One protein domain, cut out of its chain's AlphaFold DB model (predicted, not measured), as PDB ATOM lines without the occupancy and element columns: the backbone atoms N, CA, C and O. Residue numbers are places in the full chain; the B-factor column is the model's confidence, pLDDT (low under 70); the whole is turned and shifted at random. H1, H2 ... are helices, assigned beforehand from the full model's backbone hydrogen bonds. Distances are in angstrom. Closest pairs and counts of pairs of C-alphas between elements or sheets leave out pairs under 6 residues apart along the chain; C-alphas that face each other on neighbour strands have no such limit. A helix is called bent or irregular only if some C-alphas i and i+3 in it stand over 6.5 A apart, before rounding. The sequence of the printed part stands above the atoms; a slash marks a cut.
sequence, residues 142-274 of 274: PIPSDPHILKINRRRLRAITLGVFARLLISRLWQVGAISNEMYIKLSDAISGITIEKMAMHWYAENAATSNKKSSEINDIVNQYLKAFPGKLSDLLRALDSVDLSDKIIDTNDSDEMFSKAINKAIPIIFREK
ATOM      1  N   PRO A 142      34.068 -50.723 108.158       51.00
ATOM      2  CA  PRO A 142      32.755 -50.247 107.766       51.00
ATOM      3  C   PRO A 142      32.872 -49.278 106.583       51.00
ATOM      4  O   PRO A 142      33.760 -48.422 106.516       51.00
ATOM      5  N   ILE A 143      31.947 -49.406 105.628       57.22
ATOM      6  CA  ILE A 143      31.858 -48.481 104.497       57.22
ATOM      7  C   ILE A 143      31.615 -47.076 105.069       57.22
ATOM      8  O   ILE A 143      30.658 -46.910 105.828       57.22
ATOM      9  N   PRO A 144      32.434 -46.066 104.716       55.16
ATOM     10  CA  PRO A 144      32.228 -44.714 105.209       55.16
ATOM     11  C   PRO A 144      30.815 -44.227 104.869       55.16
ATOM     12  O   PRO A 144      30.368 -44.322 103.725       55.16
ATOM     13  N   SER A 145      30.122 -43.709 105.882       51.75
ATOM     14  CA  SER A 145      28.736 -43.235 105.794       51.75
ATOM     15  C   SER A 145      28.610 -41.806 105.261       51.75
ATOM     16  O   SER A 145      27.501 -41.346 105.005       51.75
ATOM     17  N   ASP A 146      29.727 -41.089 105.111       58.81
ATOM     18  CA  ASP A 146      29.739 -39.696 104.671       58.81
ATOM     19  C   ASP A 146      29.352 -39.577 103.173       58.81
ATOM     20  O   ASP A 146      30.048 -40.122 102.305       58.81
ATOM     21  N   PRO A 147      28.282 -38.833 102.834       51.84
ATOM     22  CA  PRO A 147      27.832 -38.620 101.457       51.84
ATOM     23  C   PRO A 147      28.884 -38.008 100.523       51.84
ATOM     24  O   PRO A 147      28.874 -38.294  99.326       51.84
ATOM     25  N   HIS A 148      29.801 -37.180 101.034       56.53
ATOM     26  CA  HIS A 148      30.894 -36.608 100.244       56.53
ATOM     27  C   HIS A 148      31.948 -37.664  99.902       56.53
ATOM     28  O   HIS A 148      32.518 -37.635  98.809       56.53
ATOM     29  N   ILE A 149      32.145 -38.651 100.782       56.88
ATOM     30  CA  ILE A 149      33.017 -39.801 100.529       56.88
ATOM     31  C   ILE A 149      32.391 -40.744  99.493       56.88
ATOM     32  O   ILE A 149      33.090 -41.276  98.629       56.88
ATOM     33  N   LEU A 150      31.062 -40.884  99.510       54.34
ATOM     34  CA  LEU A 150      30.304 -41.689  98.547       54.34
ATOM     35  C   LEU A 150      30.306 -41.115  97.117       54.34
ATOM     36  O   LEU A 150      30.113 -41.871  96.164       54.34
ATOM     37  N   LYS A 151      30.563 -39.809  96.937       55.00
ATOM     38  CA  LYS A 151      30.745 -39.187  95.606       55.00
ATOM     39  C   LYS A 151      32.074 -39.566  94.942       55.00
ATOM     40  O   LYS A 151      32.226 -39.432  93.727       55.00
ATOM     41  N   ILE A 152      33.051 -40.032  95.717       61.38
ATOM     42  CA  ILE A 152      34.356 -40.458  95.211       61.38
ATOM     43  C   ILE A 152      34.228 -41.887  94.683       61.38
ATOM     44  O   ILE A 152      33.651 -42.757  95.332       61.38
ATOM     45  N   ASN A 153      34.821 -42.175  93.519       68.75
ATOM     46  CA  ASN A 153      34.869 -43.552  93.033       68.75
ATOM     47  C   ASN A 153      35.532 -44.458  94.083       68.75
ATOM     48  O   ASN A 153      36.683 -44.231  94.474       68.75
ATOM     49  N   ARG A 154      34.831 -45.527  94.479       71.19
ATOM     50  CA  ARG A 154      35.281 -46.523  95.463       71.19
ATOM     51  C   ARG A 154      36.718 -47.002  95.227       71.19
ATOM     52  O   ARG A 154      37.432 -47.261  96.187       71.19
ATOM     53  N   ARG A 155      37.176 -47.109  93.974       73.62
ATOM     54  CA  ARG A 155      38.555 -47.523  93.645       73.62
ATOM     55  C   ARG A 155      39.601 -46.464  94.004       73.62
ATOM     56  O   ARG A 155      40.651 -46.809  94.535       73.62
ATOM     57  N   ARG A 156      39.309 -45.185  93.756       74.31
ATOM     58  CA  ARG A 156      40.195 -44.065  94.115       74.31
ATOM     59  C   ARG A 156      40.247 -43.860  95.624       74.31
ATOM     60  O   ARG A 156      41.331 -43.672  96.163       74.31
ATOM     61  N   LEU A 157      39.100 -43.983  96.293       75.88
ATOM     62  CA  LEU A 157      39.022 -43.967  97.751       75.88
ATOM     63  C   LEU A 157      39.893 -45.073  98.362       75.88
ATOM     64  O   LEU A 157      40.747 -44.786  99.188       75.88
ATOM     65  N   ARG A 158      39.760 -46.312  97.871       77.31
ATOM     66  CA  ARG A 158      40.590 -47.442  98.312       77.31
ATOM     67  C   ARG A 158      42.085 -47.179  98.167       77.31
ATOM     68  O   ARG A 158      42.825 -47.437  99.105       77.31
ATOM     69  N   ALA A 159      42.528 -46.654  97.024       81.50
ATOM     70  CA  ALA A 159      43.943 -46.350  96.812       81.50
ATOM     71  C   ALA A 159      44.486 -45.358  97.856       81.50
ATOM     72  O   ALA A 159      45.564 -45.571  98.401       81.50
ATOM     73  N   ILE A 160      43.716 -44.316  98.170       80.75
ATOM     74  CA  ILE A 160      44.075 -43.322  99.188       80.75
ATOM     75  C   ILE A 160      44.106 -43.940 100.578       80.75
ATOM     76  O   ILE A 160      45.080 -43.760 101.298       80.75
ATOM     77  N   THR A 161      43.052 -44.662 100.952       78.88
ATOM     78  CA  THR A 161      42.945 -45.301 102.264       78.88
ATOM     79  C   THR A 161      44.110 -46.266 102.494       78.88
ATOM     80  O   THR A 161      44.711 -46.236 103.564       78.88
ATOM     81  N   LEU A 162      44.499 -47.043 101.476       83.69
ATOM     82  CA  LEU A 162      45.696 -47.890 101.527       83.69
ATOM     83  C   LEU A 162      46.971 -47.077 101.753       83.69
ATOM     84  O   LEU A 162      47.779 -47.448 102.595       83.69
ATOM     85  N   GLY A 163      47.155 -45.980 101.014       87.12
ATOM     86  CA  GLY A 163      48.321 -45.107 101.162       87.12
ATOM     87  C   GLY A 163      48.422 -44.489 102.554       87.12
ATOM     88  O   GLY A 163      49.477 -44.539 103.181       87.12
ATOM     89  N   VAL A 164      47.306 -43.963 103.062       82.75
ATOM     90  CA  VAL A 164      47.202 -43.392 104.411       82.75
ATOM     91  C   VAL A 164      47.526 -44.436 105.472       82.75
ATOM     92  O   VAL A 164      48.294 -44.163 106.391       82.75
ATOM     93  N   PHE A 165      46.991 -45.646 105.338       81.31
ATOM     94  CA  PHE A 165      47.241 -46.674 106.333       81.31
ATOM     95  C   PHE A 165      48.668 -47.214 106.253       81.31
ATOM     96  O   PHE A 165      49.331 -47.330 107.275       81.31
ATOM     97  N   ALA A 166      49.213 -47.431 105.054       88.19
ATOM     98  CA  ALA A 166      50.624 -47.778 104.906       88.19
ATOM     99  C   ALA A 166      51.537 -46.716 105.552       88.19
ATOM    100  O   ALA A 166      52.529 -47.073 106.187       88.19
ATOM    101  N   ARG A 167      51.177 -45.425 105.450       86.56
ATOM    102  CA  ARG A 167      51.886 -44.309 106.100       86.56
ATOM    103  C   ARG A 167      51.866 -44.414 107.629       86.56
ATOM    104  O   ARG A 167      52.911 -44.240 108.250       86.56
ATOM    105  N   LEU A 168      50.719 -44.744 108.225       81.75
ATOM    106  CA  LEU A 168      50.606 -44.991 109.670       81.75
ATOM    107  C   LEU A 168      51.536 -46.108 110.127       81.75
ATOM    108  O   LEU A 168      52.266 -45.947 111.102       81.75
ATOM    109  N   LEU A 169      51.530 -47.231 109.406       84.81
ATOM    110  CA  LEU A 169      52.313 -48.402 109.789       84.81
ATOM    111  C   LEU A 169      53.818 -48.113 109.710       84.81
ATOM    112  O   LEU A 169      54.547 -48.482 110.628       84.81
ATOM    113  N   ILE A 170      54.295 -47.386 108.688       88.56
ATOM    114  CA  ILE A 170      55.716 -46.993 108.646       88.56
ATOM    115  C   ILE A 170      56.082 -45.964 109.722       88.56
ATOM    116  O   ILE A 170      57.186 -46.031 110.257       88.56
ATOM    117  N   SER A 171      55.179 -45.037 110.070       83.56
ATOM    118  CA  SER A 171      55.409 -44.078 111.162       83.56
ATOM    119  C   SER A 171      55.516 -44.821 112.497       83.56
ATOM    120  O   SER A 171      56.442 -44.581 113.273       83.56
ATOM    121  N   ARG A 172      54.677 -45.844 112.710       79.88
ATOM    122  CA  ARG A 172      54.773 -46.729 113.876       79.88
ATOM    123  C   ARG A 172      56.119 -47.451 113.951       79.88
ATOM    124  O   ARG A 172      56.736 -47.451 115.014       79.88
ATOM    125  N   LEU A 173      56.592 -48.027 112.844       84.81
ATOM    126  CA  LEU A 173      57.909 -48.680 112.781       84.81
ATOM    127  C   LEU A 173      59.050 -47.712 113.122       84.81
ATOM    128  O   LEU A 173      59.999 -48.088 113.810       84.81
ATOM    129  N   TRP A 174      58.954 -46.462 112.674       87.06
ATOM    130  CA  TRP A 174      59.945 -45.434 112.984       87.06
ATOM    131  C   TRP A 174      59.967 -45.087 114.475       87.06
ATOM    132  O   TRP A 174      61.030 -45.075 115.094       87.06
ATOM    133  N   GLN A 175      58.801 -44.886 115.083       80.00
ATOM    134  CA  GLN A 175      58.691 -44.517 116.496       80.00
ATOM    135  C   GLN A 175      59.190 -45.591 117.461       80.00
ATOM    136  O   GLN A 175      59.749 -45.261 118.505       80.00
ATOM    137  N   VAL A 176      59.002 -46.871 117.129       80.62
ATOM    138  CA  VAL A 176      59.536 -47.981 117.939       80.62
ATOM    139  C   VAL A 176      61.027 -48.238 117.673       80.62
ATOM    140  O   VAL A 176      61.596 -49.175 118.224       80.62
ATOM    141  N   GLY A 177      61.666 -47.417 116.833       82.69
ATOM    142  CA  GLY A 177      63.090 -47.509 116.515       82.69
ATOM    143  C   GLY A 177      63.454 -48.648 115.564       82.69
ATOM    144  O   GLY A 177      64.634 -48.962 115.432       82.69
ATOM    145  N   ALA A 178      62.474 -49.264 114.892       83.94
ATOM    146  CA  ALA A 178      62.719 -50.354 113.944       83.94
ATOM    147  C   ALA A 178      63.343 -49.859 112.631       83.94
ATOM    148  O   ALA A 178      64.057 -50.599 111.960       83.94
ATOM    149  N   ILE A 179      63.085 -48.599 112.263       87.69
ATOM    150  CA  ILE A 179      63.659 -47.964 111.074       87.69
ATOM    151  C   ILE A 179      64.280 -46.611 111.416       87.69
ATOM    152  O   ILE A 179      63.819 -45.900 112.307       87.69
ATOM    153  N   SER A 180      65.332 -46.235 110.685       89.50
ATOM    154  CA  SER A 180      65.972 -44.925 110.830       89.50
ATOM    155  C   SER A 180      65.099 -43.802 110.261       89.50
ATOM    156  O   SER A 180      64.220 -44.038 109.431       89.50
ATOM    157  N   ASN A 181      65.386 -42.556 110.645       89.88
ATOM    158  CA  ASN A 181      64.721 -41.386 110.063       89.88
ATOM    159  C   ASN A 181      64.930 -41.286 108.538       89.88
ATOM    160  O   ASN A 181      64.012 -40.946 107.800       89.88
ATOM    161  N   GLU A 182      66.126 -41.623 108.049       92.50
ATOM    162  CA  GLU A 182      66.414 -41.653 106.608       92.50
ATOM    163  C   GLU A 182      65.534 -42.681 105.883       92.50
ATOM    164  O   GLU A 182      64.947 -42.388 104.840       92.50
ATOM    165  N   MET A 183      65.391 -43.875 106.462       90.62
ATOM    166  CA  MET A 183      64.533 -44.920 105.912       90.62
ATOM    167  C   MET A 183      63.059 -44.515 105.967       90.62
ATOM    168  O   MET A 183      62.343 -44.723 104.992       90.62
ATOM    169  N   TYR A 184      62.616 -43.887 107.056       89.94
ATOM    170  CA  TYR A 184      61.262 -43.352 107.179       89.94
ATOM    171  C   TYR A 184      60.920 -42.375 106.043       89.94
ATOM    172  O   TYR A 184      59.896 -42.549 105.379       89.94
ATOM    173  N   ILE A 185      61.803 -41.411 105.753       89.69
ATOM    174  CA  ILE A 185      61.631 -40.457 104.644       89.69
ATOM    175  C   ILE A 185      61.572 -41.196 103.300       89.69
ATOM    176  O   ILE A 185      60.652 -40.992 102.513       89.69
ATOM    177  N   LYS A 186      62.497 -42.130 103.050       91.88
ATOM    178  CA  LYS A 186      62.520 -42.899 101.795       91.88
ATOM    179  C   LYS A 186      61.238 -43.719 101.587       91.88
ATOM    180  O   LYS A 186      60.697 -43.767 100.481       91.88
ATOM    181  N   LEU A 187      60.750 -44.377 102.638       91.38
ATOM    182  CA  LEU A 187      59.526 -45.180 102.598       91.38
ATOM    183  C   LEU A 187      58.276 -44.303 102.451       91.38
ATOM    184  O   LEU A 187      57.363 -44.669 101.712       91.38
ATOM    185  N   SER A 188      58.254 -43.134 103.098       89.06
ATOM    186  CA  SER A 188      57.218 -42.108 102.928       89.06
ATOM    187  C   SER A 188      57.022 -41.724 101.466       89.06
ATOM    188  O   SER A 188      55.906 -41.768 100.932       89.06
ATOM    189  N   ASP A 189      58.126 -41.374 100.808       89.38
ATOM    190  CA  ASP A 189      58.117 -40.918  99.424       89.38
ATOM    191  C   ASP A 189      57.647 -42.040  98.498       89.38
ATOM    192  O   ASP A 189      56.829 -41.818  97.601       89.38
ATOM    193  N   ALA A 190      58.087 -43.276  98.765       90.69
ATOM    194  CA  ALA A 190      57.642 -44.452  98.032       90.69
ATOM    195  C   ALA A 190      56.127 -44.687  98.174       90.69
ATOM    196  O   ALA A 190      55.451 -44.910  97.169       90.69
ATOM    197  N   ILE A 191      55.567 -44.598  99.385       90.62
ATOM    198  CA  ILE A 191      54.118 -44.744  99.621       90.62
ATOM    199  C   ILE A 191      53.338 -43.657  98.884       90.62
ATOM    200  O   ILE A 191      52.340 -43.955  98.224       90.62
ATOM    201  N   SER A 192      53.806 -42.413  98.951       87.62
ATOM    202  CA  SER A 192      53.188 -41.275  98.268       87.62
ATOM    203  C   SER A 192      53.179 -41.476  96.750       87.62
ATOM    204  O   SER A 192      52.131 -41.343  96.112       87.62
ATOM    205  N   GLY A 193      54.321 -41.884  96.185       87.88
ATOM    206  CA  GLY A 193      54.486 -42.212  94.768       87.88
ATOM    207  C   GLY A 193      53.580 -43.357  94.306       87.88
ATOM    208  O   GLY A 193      52.875 -43.235  93.305       87.88
ATOM    209  N   ILE A 194      53.521 -44.449  95.070       88.38
ATOM    210  CA  ILE A 194      52.641 -45.589  94.772       88.38
ATOM    211  C   ILE A 194      51.168 -45.163  94.834       88.38
ATOM    212  O   ILE A 194      50.374 -45.522  93.963       88.38
ATOM    213  N   THR A 195      50.791 -44.374  95.839       88.62
ATOM    214  CA  THR A 195      49.404 -43.939  96.038       88.62
ATOM    215  C   THR A 195      48.937 -43.050  94.888       88.62
ATOM    216  O   THR A 195      47.879 -43.310  94.306       88.62
ATOM    217  N   ILE A 196      49.741 -42.052  94.496       87.19
ATOM    218  CA  ILE A 196      49.400 -41.170  93.371       87.19
ATOM    219  C   ILE A 196      49.349 -41.941  92.049       87.19
ATOM    220  O   ILE A 196      48.438 -41.717  91.251       87.19
ATOM    221  N   GLU A 197      50.253 -42.902  91.845       87.81
ATOM    222  CA  GLU A 197      50.237 -43.783  90.679       87.81
ATOM    223  C   GLU A 197      48.914 -44.552  90.592       87.81
ATOM    224  O   GLU A 197      48.246 -44.530  89.556       87.81
ATOM    225  N   LYS A 198      48.478 -45.193  91.684       86.19
ATOM    226  CA  LYS A 198      47.221 -45.955  91.692       86.19
ATOM    227  C   LYS A 198      46.001 -45.068  91.506       86.19
ATOM    228  O   LYS A 198      45.094 -45.443  90.759       86.19
ATOM    229  N   MET A 199      45.984 -43.882  92.107       85.25
ATOM    230  CA  MET A 199      44.928 -42.897  91.866       85.25
ATOM    231  C   MET A 199      44.855 -42.498  90.388       85.25
ATOM    232  O   MET A 199      43.766 -42.521  89.809       85.25
ATOM    233  N   ALA A 200      46.001 -42.203  89.766       85.00
ATOM    234  CA  ALA A 200      46.092 -41.835  88.357       85.00
ATOM    235  C   ALA A 200      45.658 -42.980  87.435       85.00
ATOM    236  O   ALA A 200      44.886 -42.758  86.507       85.00
ATOM    237  N   MET A 201      46.072 -44.218  87.718       84.00
ATOM    238  CA  MET A 201      45.648 -45.401  86.961       84.00
ATOM    239  C   MET A 201      44.135 -45.633  87.038       84.00
ATOM    240  O   MET A 201      43.515 -45.979  86.032       84.00
ATOM    241  N   HIS A 202      43.525 -45.460  88.215       83.88
ATOM    242  CA  HIS A 202      42.077 -45.595  88.373       83.88
ATOM    243  C   HIS A 202      41.323 -44.483  87.646       83.88
ATOM    244  O   HIS A 202      40.412 -44.785  86.878       83.88
ATOM    245  N   TRP A 203      41.753 -43.229  87.806       84.06
ATOM    246  CA  TRP A 203      41.209 -42.107  87.044       84.06
ATOM    247  C   TRP A 203      41.331 -42.342  85.536       84.06
ATOM    248  O   TRP A 203      40.365 -42.165  84.799       84.06
ATOM    249  N   TYR A 204      42.491 -42.793  85.068       83.81
ATOM    250  CA  TYR A 204      42.715 -43.053  83.656       83.81
ATOM    251  C   TYR A 204      41.808 -44.167  83.140       83.81
ATOM    252  O   TYR A 204      41.180 -43.989  82.109       83.81
ATOM    253  N   ALA A 205      41.648 -45.275  83.867       79.38
ATOM    254  CA  ALA A 205      40.728 -46.345  83.476       79.38
ATOM    255  C   ALA A 205      39.260 -45.878  83.397       79.38
ATOM    256  O   ALA A 205      38.518 -46.348  82.537       79.38
ATOM    257  N   GLU A 206      38.848 -44.953  84.268       77.50
ATOM    258  CA  GLU A 206      37.507 -44.352  84.252       77.50
ATOM    259  C   GLU A 206      37.287 -43.456  83.016       77.50
ATOM    260  O   GLU A 206      36.203 -43.466  82.443       77.50
ATOM    261  N   ASN A 207      38.321 -42.736  82.563       74.56
ATOM    262  CA  ASN A 207      38.238 -41.782  81.444       74.56
ATOM    263  C   ASN A 207      38.709 -42.354  80.088       74.56
ATOM    264  O   ASN A 207      38.407 -41.809  79.023       74.56
ATOM    265  N   ALA A 208      39.438 -43.468  80.090       65.94
ATOM    266  CA  ALA A 208      39.872 -44.176  78.887       65.94
ATOM    267  C   ALA A 208      38.698 -44.865  78.178       65.94
ATOM    268  O   ALA A 208      38.743 -45.038  76.965       65.94
ATOM    269  N   ALA A 209      37.615 -45.187  78.898       55.41
ATOM    270  CA  ALA A 209      36.363 -45.650  78.295       55.41
ATOM    271  C   ALA A 209      35.727 -44.600  77.358       55.41
ATOM    272  O   ALA A 209      34.924 -44.949  76.498       55.41
ATOM    273  N   THR A 210      36.116 -43.328  77.497       52.66
ATOM    274  CA  THR A 210      35.589 -42.189  76.733       52.66
ATOM    275  C   THR A 210      36.602 -41.545  75.779       52.66
ATOM    276  O   THR A 210      36.250 -40.594  75.088       52.66
ATOM    277  N   SER A 211      37.852 -42.026  75.699       50.62
ATOM    278  CA  SER A 211      38.877 -41.413  74.837       50.62
ATOM    279  C   SER A 211      39.667 -42.438  74.014       50.62
ATOM    280  O   SER A 211      40.179 -43.427  74.529       50.62
ATOM    281  N   ASN A 212      39.830 -42.171  72.714       52.31
ATOM    282  CA  ASN A 212      40.596 -43.012  71.776       52.31
ATOM    283  C   ASN A 212      42.126 -42.970  71.992       52.31
ATOM    284  O   ASN A 212      42.876 -43.547  71.205       52.31
ATOM    285  N   LYS A 213      42.626 -42.294  73.036       54.03
ATOM    286  CA  LYS A 213      44.062 -42.212  73.343       54.03
ATOM    287  C   LYS A 213      44.433 -43.206  74.437       54.03
ATOM    288  O   LYS A 213      44.307 -42.912  75.624       54.03
ATOM    289  N   LYS A 214      44.955 -44.362  74.022       56.22
ATOM    290  CA  LYS A 214      45.663 -45.300  74.902       56.22
ATOM    291  C   LYS A 214      47.097 -44.811  75.113       56.22
ATOM    292  O   LYS A 214      47.914 -44.949  74.212       56.22
ATOM    293  N   SER A 215      47.404 -44.249  76.280       58.75
ATOM    294  CA  SER A 215      48.786 -44.202  76.757       58.75
ATOM    295  C   SER A 215      49.068 -45.517  77.482       58.75
ATOM    296  O   SER A 215      48.264 -45.967  78.300       58.75
ATOM    297  N   SER A 216      50.176 -46.166  77.130       63.66
ATOM    298  CA  SER A 216      50.623 -47.416  77.751       63.66
ATOM    299  C   SER A 216      51.612 -47.197  78.895       63.66
ATOM    300  O   SER A 216      51.919 -48.151  79.609       63.66
ATOM    301  N   GLU A 217      52.114 -45.973  79.076       81.19
ATOM    302  CA  GLU A 217      53.167 -45.671  80.041       81.19
ATOM    303  C   GLU A 217      52.605 -45.036  81.315       81.19
ATOM    304  O   GLU A 217      51.823 -44.086  81.288       81.19
ATOM    305  N   ILE A 218      53.025 -45.565  82.465       78.56
ATOM    306  CA  ILE A 218      52.537 -45.134  83.781       78.56
ATOM    307  C   ILE A 218      52.865 -43.657  84.041       78.56
ATOM    308  O   ILE A 218      52.011 -42.918  84.530       78.56
ATOM    309  N   ASN A 219      54.066 -43.206  83.667       83.00
ATOM    310  CA  ASN A 219      54.503 -41.824  83.878       83.00
ATOM    311  C   ASN A 219      53.615 -40.818  83.133       83.00
ATOM    312  O   ASN A 219      53.251 -39.780  83.685       83.00
ATOM    313  N   ASP A 220      53.201 -41.145  81.910       83.69
ATOM    314  CA  ASP A 220      52.279 -40.318  81.133       83.69
ATOM    315  C   ASP A 220      50.898 -40.238  81.781       83.69
ATOM    316  O   ASP A 220      50.304 -39.159  81.833       83.69
ATOM    317  N   ILE A 221      50.396 -41.364  82.297       85.38
ATOM    318  CA  ILE A 221      49.120 -41.427  83.018       85.38
ATOM    319  C   ILE A 221      49.167 -40.539  84.268       85.38
ATOM    320  O   ILE A 221      48.250 -39.746  84.494       85.38
ATOM    321  N   VAL A 222      50.246 -40.622  85.051       85.69
ATOM    322  CA  VAL A 222      50.448 -39.782  86.241       85.69
ATOM    323  C   VAL A 222      50.532 -38.304  85.860       85.69
ATOM    324  O   VAL A 222      49.839 -37.478  86.452       85.69
ATOM    325  N   ASN A 223      51.302 -37.958  84.828       87.06
ATOM    326  CA  ASN A 223      51.432 -36.576  84.364       87.06
ATOM    327  C   ASN A 223      50.100 -35.990  83.877       87.06
ATOM    328  O   ASN A 223      49.786 -34.835  84.168       87.06
ATOM    329  N   GLN A 224      49.300 -36.770  83.149       87.12
ATOM    330  CA  GLN A 224      47.962 -36.353  82.722       87.12
ATOM    331  C   GLN A 224      47.034 -36.140  83.919       87.12
ATOM    332  O   GLN A 224      46.335 -35.129  83.975       87.12
ATOM    333  N   TYR A 225      47.073 -37.047  84.894       87.06
ATOM    334  CA  TYR A 225      46.288 -36.930  86.116       87.06
ATOM    335  C   TYR A 225      46.632 -35.656  86.901       87.06
ATOM    336  O   TYR A 225      45.737 -34.899  87.272       87.06
ATOM    337  N   LEU A 226      47.920 -35.366  87.102       88.00
ATOM    338  CA  LEU A 226      48.362 -34.169  87.826       88.00
ATOM    339  C   LEU A 226      48.045 -32.864  87.082       88.00
ATOM    340  O   LEU A 226      47.784 -31.849  87.721       88.00
ATOM    341  N   LYS A 227      48.017 -32.885  85.742       87.19
ATOM    342  CA  LYS A 227      47.533 -31.752  84.935       87.19
ATOM    343  C   LYS A 227      46.026 -31.540  85.081       87.19
ATOM    344  O   LYS A 227      45.585 -30.397  85.132       87.19
ATOM    345  N   ALA A 228      45.249 -32.622  85.145       85.62
ATOM    346  CA  ALA A 228      43.799 -32.563  85.326       85.62
ATOM    347  C   ALA A 228      43.398 -32.128  86.746       85.62
ATOM    348  O   ALA A 228      42.370 -31.478  86.917       85.62
ATOM    349  N   PHE A 229      44.221 -32.441  87.752       84.38
ATOM    350  CA  PHE A 229      44.015 -32.040  89.145       84.38
ATOM    351  C   PHE A 229      45.261 -31.343  89.717       84.38
ATOM    352  O   PHE A 229      46.010 -31.948  90.496       84.38
ATOM    353  N   PRO A 230      45.503 -30.066  89.363       83.81
ATOM    354  CA  PRO A 230      46.610 -29.300  89.925       83.81
ATOM    355  C   PRO A 230      46.526 -29.248  91.456       83.81
ATOM    356  O   PRO A 230      45.452 -29.053  92.017       83.81
ATOM    357  N   GLY A 231      47.656 -29.430  92.143       83.12
ATOM    358  CA  GLY A 231      47.721 -29.427  93.613       83.12
ATOM    359  C   GLY A 231      47.435 -30.777  94.282       83.12
ATOM    360  O   GLY A 231      47.818 -30.962  95.431       83.12
ATOM    361  N   LYS A 232      46.904 -31.772  93.555       82.06
ATOM    362  CA  LYS A 232      46.514 -33.071  94.132       82.06
ATOM    363  C   LYS A 232      47.659 -33.843  94.785       82.06
ATOM    364  O   LYS A 232      47.439 -34.529  95.777       82.06
ATOM    365  N   LEU A 233      48.870 -33.736  94.237       82.94
ATOM    366  CA  LEU A 233      50.064 -34.314  94.853       82.94
ATOM    367  C   LEU A 233      50.373 -33.636  96.194       82.94
ATOM    368  O   LEU A 233      50.646 -34.321  97.168       82.94
ATOM    369  N   SER A 234      50.280 -32.304  96.256       84.69
ATOM    370  CA  SER A 234      50.487 -31.557  97.501       84.69
ATOM    371  C   SER A 234      49.415 -31.891  98.536       84.69
ATOM    372  O   SER A 234      49.749 -32.106  99.696       84.69
ATOM    373  N   ASP A 235      48.152 -32.008  98.125       82.75
ATOM    374  CA  ASP A 235      47.064 -32.408  99.020       82.75
ATOM    375  C   ASP A 235      47.238 -33.844  99.523       82.75
ATOM    376  O   ASP A 235      47.001 -34.108 100.699       82.75
ATOM    377  N   LEU A 236      47.694 -34.767  98.665       82.19
ATOM    378  CA  LEU A 236      48.028 -36.132  99.069       82.19
ATOM    379  C   LEU A 236      49.157 -36.138 100.100       82.19
ATOM    380  O   LEU A 236      48.992 -36.745 101.151       82.19
ATOM    381  N   LEU A 237      50.265 -35.442  99.835       81.88
ATOM    382  CA  LEU A 237      51.387 -35.348 100.775       81.88
ATOM    383  C   LEU A 237      50.929 -34.760 102.111       81.88
ATOM    384  O   LEU A 237      51.126 -35.374 103.151       81.88
ATOM    385  N   ARG A 238      50.184 -33.649 102.085       81.38
ATOM    386  CA  ARG A 238      49.599 -33.046 103.288       81.38
ATOM    387  C   ARG A 238      48.672 -33.988 104.042       81.38
ATOM    388  O   ARG A 238      48.619 -33.928 105.262       81.38
ATOM    389  N   ALA A 239      47.892 -34.798 103.339       77.38
ATOM    390  CA  ALA A 239      46.996 -35.752 103.966       77.38
ATOM    391  C   ALA A 239      47.770 -36.897 104.621       77.38
ATOM    392  O   ALA A 239      47.476 -37.241 105.761       77.38
ATOM    393  N   LEU A 240      48.789 -37.427 103.943       75.19
ATOM    394  CA  LEU A 240      49.681 -38.443 104.495       75.19
ATOM    395  C   LEU A 240      50.458 -37.905 105.707       75.19
ATOM    396  O   LEU A 240      50.544 -38.593 106.717       75.19
ATOM    397  N   ASP A 241      50.932 -36.660 105.653       74.44
ATOM    398  CA  ASP A 241      51.638 -36.007 106.763       74.44
ATOM    399  C   ASP A 241      50.696 -35.588 107.899       74.44
ATOM    400  O   ASP A 241      51.090 -35.558 109.059       74.44
ATOM    401  N   SER A 242      49.420 -35.303 107.613       73.19
ATOM    402  CA  SER A 242      48.434 -35.011 108.667       73.19
ATOM    403  C   SER A 242      48.178 -36.212 109.572       73.19
ATOM    404  O   SER A 242      47.727 -36.054 110.704       73.19
ATOM    405  N   VAL A 243      48.451 -37.404 109.056       67.81
ATOM    406  CA  VAL A 243      48.302 -38.676 109.750       67.81
ATOM    407  C   VAL A 243      49.600 -39.056 110.480       67.81
ATOM    408  O   VAL A 243      49.619 -40.029 111.229       67.81
ATOM    409  N   ASP A 244      50.662 -38.254 110.326       63.25
ATOM    410  CA  ASP A 244      51.917 -38.432 111.044       63.25
ATOM    411  C   ASP A 244      51.757 -38.105 112.538       63.25
ATOM    412  O   ASP A 244      51.078 -37.162 112.953       63.25
ATOM    413  N   LEU A 245      52.351 -38.962 113.359       56.53
ATOM    414  CA  LEU A 245      51.878 -39.295 114.700       56.53
ATOM    415  C   LEU A 245      52.546 -38.465 115.812       56.53
ATOM    416  O   LEU A 245      52.869 -38.984 116.882       56.53
ATOM    417  N   SER A 246      52.756 -37.168 115.582       50.59
ATOM    418  CA  SER A 246      53.062 -36.236 116.682       50.59
ATOM    419  C   SER A 246      51.838 -35.970 117.575       50.59
ATOM    420  O   SER A 246      51.990 -35.535 118.716       50.59
ATOM    421  N   ASP A 247      50.635 -36.294 117.089       48.41
ATOM    422  CA  ASP A 247      49.387 -36.260 117.847       48.41
ATOM    423  C   ASP A 247      49.066 -37.645 118.447       48.41
ATOM    424  O   ASP A 247      49.275 -38.669 117.801       48.41
ATOM    425  N   LYS A 248      48.514 -37.657 119.671       50.12
ATOM    426  CA  LYS A 248      48.177 -38.783 120.585       50.12
ATOM    427  C   LYS A 248      47.219 -39.875 120.045       50.12
ATOM    428  O   LYS A 248      46.368 -40.379 120.770       50.12
ATOM    429  N   ILE A 249      47.305 -40.229 118.769       50.19
ATOM    430  CA  ILE A 249      46.456 -41.222 118.101       50.19
ATOM    431  C   ILE A 249      46.872 -42.663 118.477       50.19
ATOM    432  O   ILE A 249      46.085 -43.579 118.295       50.19
ATOM    433  N   ILE A 250      48.066 -42.865 119.056       49.38
ATOM    434  CA  ILE A 250      48.648 -44.195 119.354       49.38
ATOM    435  C   ILE A 250      48.408 -44.674 120.794       49.38
ATOM    436  O   ILE A 250      48.672 -45.828 121.105       49.38
ATOM    437  N   ASP A 251      47.868 -43.842 121.687       48.75
ATOM    438  CA  ASP A 251      47.521 -44.316 123.040       48.75
ATOM    439  C   ASP A 251      46.278 -45.230 123.044       48.75
ATOM    440  O   ASP A 251      45.887 -45.757 124.087       48.75
ATOM    441  N   THR A 252      45.646 -45.447 121.887       50.28
ATOM    442  CA  THR A 252      44.528 -46.375 121.731       50.28
ATOM    443  C   THR A 252      45.036 -47.735 121.254       50.28
ATOM    444  O   THR A 252      45.508 -47.863 120.129       50.28
ATOM    445  N   ASN A 253      44.861 -48.775 122.077       53.81
ATOM    446  CA  ASN A 253      45.004 -50.180 121.653       53.81
ATOM    447  C   ASN A 253      43.898 -50.621 120.665       53.81
ATOM    448  O   ASN A 253      43.875 -51.777 120.250       53.81
ATOM    449  N   ASP A 254      42.972 -49.723 120.325       62.56
ATOM    450  CA  ASP A 254      41.879 -49.953 119.389       62.56
ATOM    451  C   ASP A 254      42.291 -49.528 117.966       62.56
ATOM    452  O   ASP A 254      42.425 -48.338 117.648       62.56
ATOM    453  N   SER A 255      42.517 -50.529 117.111       60.41
ATOM    454  CA  SER A 255      42.894 -50.356 115.705       60.41
ATOM    455  C   SER A 255      41.831 -49.617 114.891       60.41
ATOM    456  O   SER A 255      42.178 -48.859 113.980       60.41
ATOM    457  N   ASP A 256      40.555 -49.788 115.232       60.78
ATOM    458  CA  ASP A 256      39.422 -49.251 114.478       60.78
ATOM    459  C   ASP A 256      39.223 -47.763 114.783       60.78
ATOM    460  O   ASP A 256      38.933 -46.955 113.888       60.78
ATOM    461  N   GLU A 257      39.453 -47.370 116.040       65.31
ATOM    462  CA  GLU A 257      39.441 -45.969 116.461       65.31
ATOM    463  C   GLU A 257      40.617 -45.191 115.852       65.31
ATOM    464  O   GLU A 257      40.425 -44.104 115.287       65.31
ATOM    465  N   MET A 258      41.829 -45.759 115.913       67.44
ATOM    466  CA  MET A 258      43.030 -45.186 115.298       67.44
ATOM    467  C   MET A 258      42.813 -44.947 113.797       67.44
ATOM    468  O   MET A 258      43.097 -43.867 113.264       67.44
ATOM    469  N   PHE A 259      42.244 -45.948 113.124       65.12
ATOM    470  CA  PHE A 259      41.935 -45.908 111.706       65.12
ATOM    471  C   PHE A 259      40.908 -44.825 111.360       65.12
ATOM    472  O   PHE A 259      41.138 -43.992 110.476       65.12
ATOM    473  N   SER A 260      39.779 -44.814 112.070       67.00
ATOM    474  CA  SER A 260      38.687 -43.874 111.812       67.00
ATOM    475  C   SER A 260      39.168 -42.432 111.962       67.00
ATOM    476  O   SER A 260      38.866 -41.583 111.123       67.00
ATOM    477  N   LYS A 261      39.999 -42.156 112.975       70.69
ATOM    478  CA  LYS A 261      40.623 -40.838 113.175       70.69
ATOM    479  C   LYS A 261      41.551 -40.455 112.023       70.69
ATOM    480  O   LYS A 261      41.447 -39.340 111.511       70.69
ATOM    481  N   ALA A 262      42.427 -41.361 111.590       72.31
ATOM    482  CA  ALA A 262      43.366 -41.091 110.504       72.31
ATOM    483  C   ALA A 262      42.660 -40.800 109.173       72.31
ATOM    484  O   ALA A 262      42.984 -39.828 108.485       72.31
ATOM    485  N   ILE A 263      41.646 -41.593 108.829       70.19
ATOM    486  CA  ILE A 263      40.869 -41.404 107.602       70.19
ATOM    487  C   ILE A 263      40.037 -40.125 107.639       70.19
ATOM    488  O   ILE A 263      40.059 -39.367 106.665       70.19
ATOM    489  N   ASN A 264      39.375 -39.839 108.760       70.69
ATOM    490  CA  ASN A 264      38.599 -38.610 108.924       70.69
ATOM    491  C   ASN A 264      39.477 -37.348 108.889       70.69
ATOM    492  O   ASN A 264      38.987 -36.279 108.531       70.69
ATOM    493  N   LYS A 265      40.777 -37.454 109.201       75.00
ATOM    494  CA  LYS A 265      41.744 -36.352 109.066       75.00
ATOM    495  C   LYS A 265      42.254 -36.205 107.625       75.00
ATOM    496  O   LYS A 265      42.286 -35.095 107.094       75.00
ATOM    497  N   ALA A 266      42.605 -37.315 106.972       75.00
ATOM    498  CA  ALA A 266      43.243 -37.319 105.653       75.00
ATOM    499  C   ALA A 266      42.280 -37.059 104.484       75.00
ATOM    500  O   ALA A 266      42.589 -36.268 103.589       75.00
ATOM    501  N   ILE A 267      41.114 -37.715 104.464       72.00
ATOM    502  CA  ILE A 267      40.182 -37.649 103.327       72.00
ATOM    503  C   ILE A 267      39.733 -36.211 103.030       72.00
ATOM    504  O   ILE A 267      39.822 -35.808 101.864       72.00
ATOM    505  N   PRO A 268      39.320 -35.394 104.019       73.94
ATOM    506  CA  PRO A 268      38.891 -34.030 103.740       73.94
ATOM    507  C   PRO A 268      39.984 -33.171 103.112       73.94
ATOM    508  O   PRO A 268      39.657 -32.274 102.353       73.94
ATOM    509  N   ILE A 269      41.269 -33.423 103.391       76.00
ATOM    510  CA  ILE A 269      42.392 -32.688 102.785       76.00
ATOM    511  C   ILE A 269      42.505 -33.022 101.296       76.00
ATOM    512  O   ILE A 269      42.642 -32.119 100.476       76.00
ATOM    513  N   ILE A 270      42.387 -34.302 100.939       69.81
ATOM    514  CA  ILE A 270      42.538 -34.771  99.553       69.81
ATOM    515  C   ILE A 270      41.349 -34.349  98.692       69.81
ATOM    516  O   ILE A 270      41.503 -34.140  97.489       69.81
ATOM    517  N   PHE A 271      40.160 -34.243  99.281       67.38
ATOM    518  CA  PHE A 271      38.913 -33.976  98.567       67.38
ATOM    519  C   PHE A 271      38.290 -32.627  98.904       67.38
ATOM    520  O   PHE A 271      37.086 -32.476  98.728       67.38
ATOM    521  N   ARG A 272      39.084 -31.638  99.344       63.22
ATOM    522  CA  ARG A 272      38.592 -30.258  99.452       63.22
ATOM    523  C   ARG A 272      38.037 -29.832  98.094       63.22
ATOM    524  O   ARG A 272      38.799 -29.595  97.159       63.22
ATOM    525  N   GLU A 273      36.715 -29.765  97.987       48.53
ATOM    526  CA  GLU A 273      36.065 -29.015  96.920       48.53
ATOM    527  C   GLU A 273      36.371 -27.534  97.189       48.53
ATOM    528  O   GLU A 273      36.195 -27.045  98.308       48.53
ATOM    529  N   LYS A 274      36.935 -26.862  96.184       45.66
ATOM    530  CA  LYS A 274      36.922 -25.403  96.098       45.66
ATOM    531  C   LYS A 274      35.664 -24.982  95.362       45.66
ATOM    532  O   LYS A 274      35.338 -25.676  94.372       45.66
TER     533      LYS A 274
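What this domain is: This is residues 142 to 274 of the 274 residues of an uncharacterized protein of Acetobacter pasteurianus NBRC 3278 (UniProt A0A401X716). A long hairpin of two helices side by side, H2 and H3, makes a slab, and a second hairpin, H5 and H6, packs on it, with H5 slanting over one face of the slab and H6 crossing H2. H4 packs across H3 near its last residues, short H1 lies near the beginning of H2, and residues 207 to 213 stick out. The 133 printed residues include six named helices, H1 to H6 in chain order, and no named strand, and the class is all helix. The whole is compact, with a radius of gyration of the C-alphas of 15.8 A and spans of 51 by 36 by 24 A.

Where its parts are: Begin at Pro 142 and find H1 at residues 147 to 150. Find C-alpha 154 at (35.281, -46.523, 95.463); from there H2 runs 31.5 A to residue 175. H3, residues 181 to 208, is the longest helix at 40.0 A. H4 covers residues 218 to 228, 15.4 A, and H5 residues 232 to 242, 14.8 A. H6, residues 255 to 270, runs 22.4 A to C-alpha 270 at (42.538, -34.771, 99.553); it is neither bent nor irregular, but only just: C-alphas 265 and 268 are 6.5 A apart.

How they stand to each other: H2, H3 and H5 form an up-and-down bundle, each running against the one before it. Look first at the hairpin of H2 and H3: they touch at a shallow tilt of 3 degrees, opposite ways, closest at the C-alphas of Gly 163 and Thr 195, 5.4 A. H5 touches H2 with the C-alphas of Val 164 and Leu 240 closest at 5.5 A, at a steep tilt of 42 degrees. H5 and H6, a hairpin, touch at a shallow tilt of 33 degrees, only just short of steep; their closest C-alphas, Ala 239 and Ala 266, are 4.4 A apart. H6 touches residues 161 to 165 of H2 alone, at a steep tilt of 62 degrees, closest at the C-alphas of Thr 161 and Ile 263, 6.9 A. H4 touches H3 about perpendicular, at 77 degrees, with the C-alphas of Ala 200 and Val 222 closest at 5.3 A. H1 is close but not clearly touching to H2, with Ile 149 and Leu 157 closest, C-alphas 7.8 A apart. Every O i to N i+4 pair is within hydrogen-bond range in H2, H3, H4 and H5, against 10 of 12 in H6; H1 is too short for such a pair.

The domain as a whole: The C-alphas of Asn 212 and Asp 251 are the two farthest apart, at 51.7 A. The printed part has no cut, and the link from H5 to H6, 12 residues, is long. The mean pLDDT of the printed part is 74.4, and it is under 70 at residues 142 to 153, 208 to 216, 243 to 260 and 270 to 274.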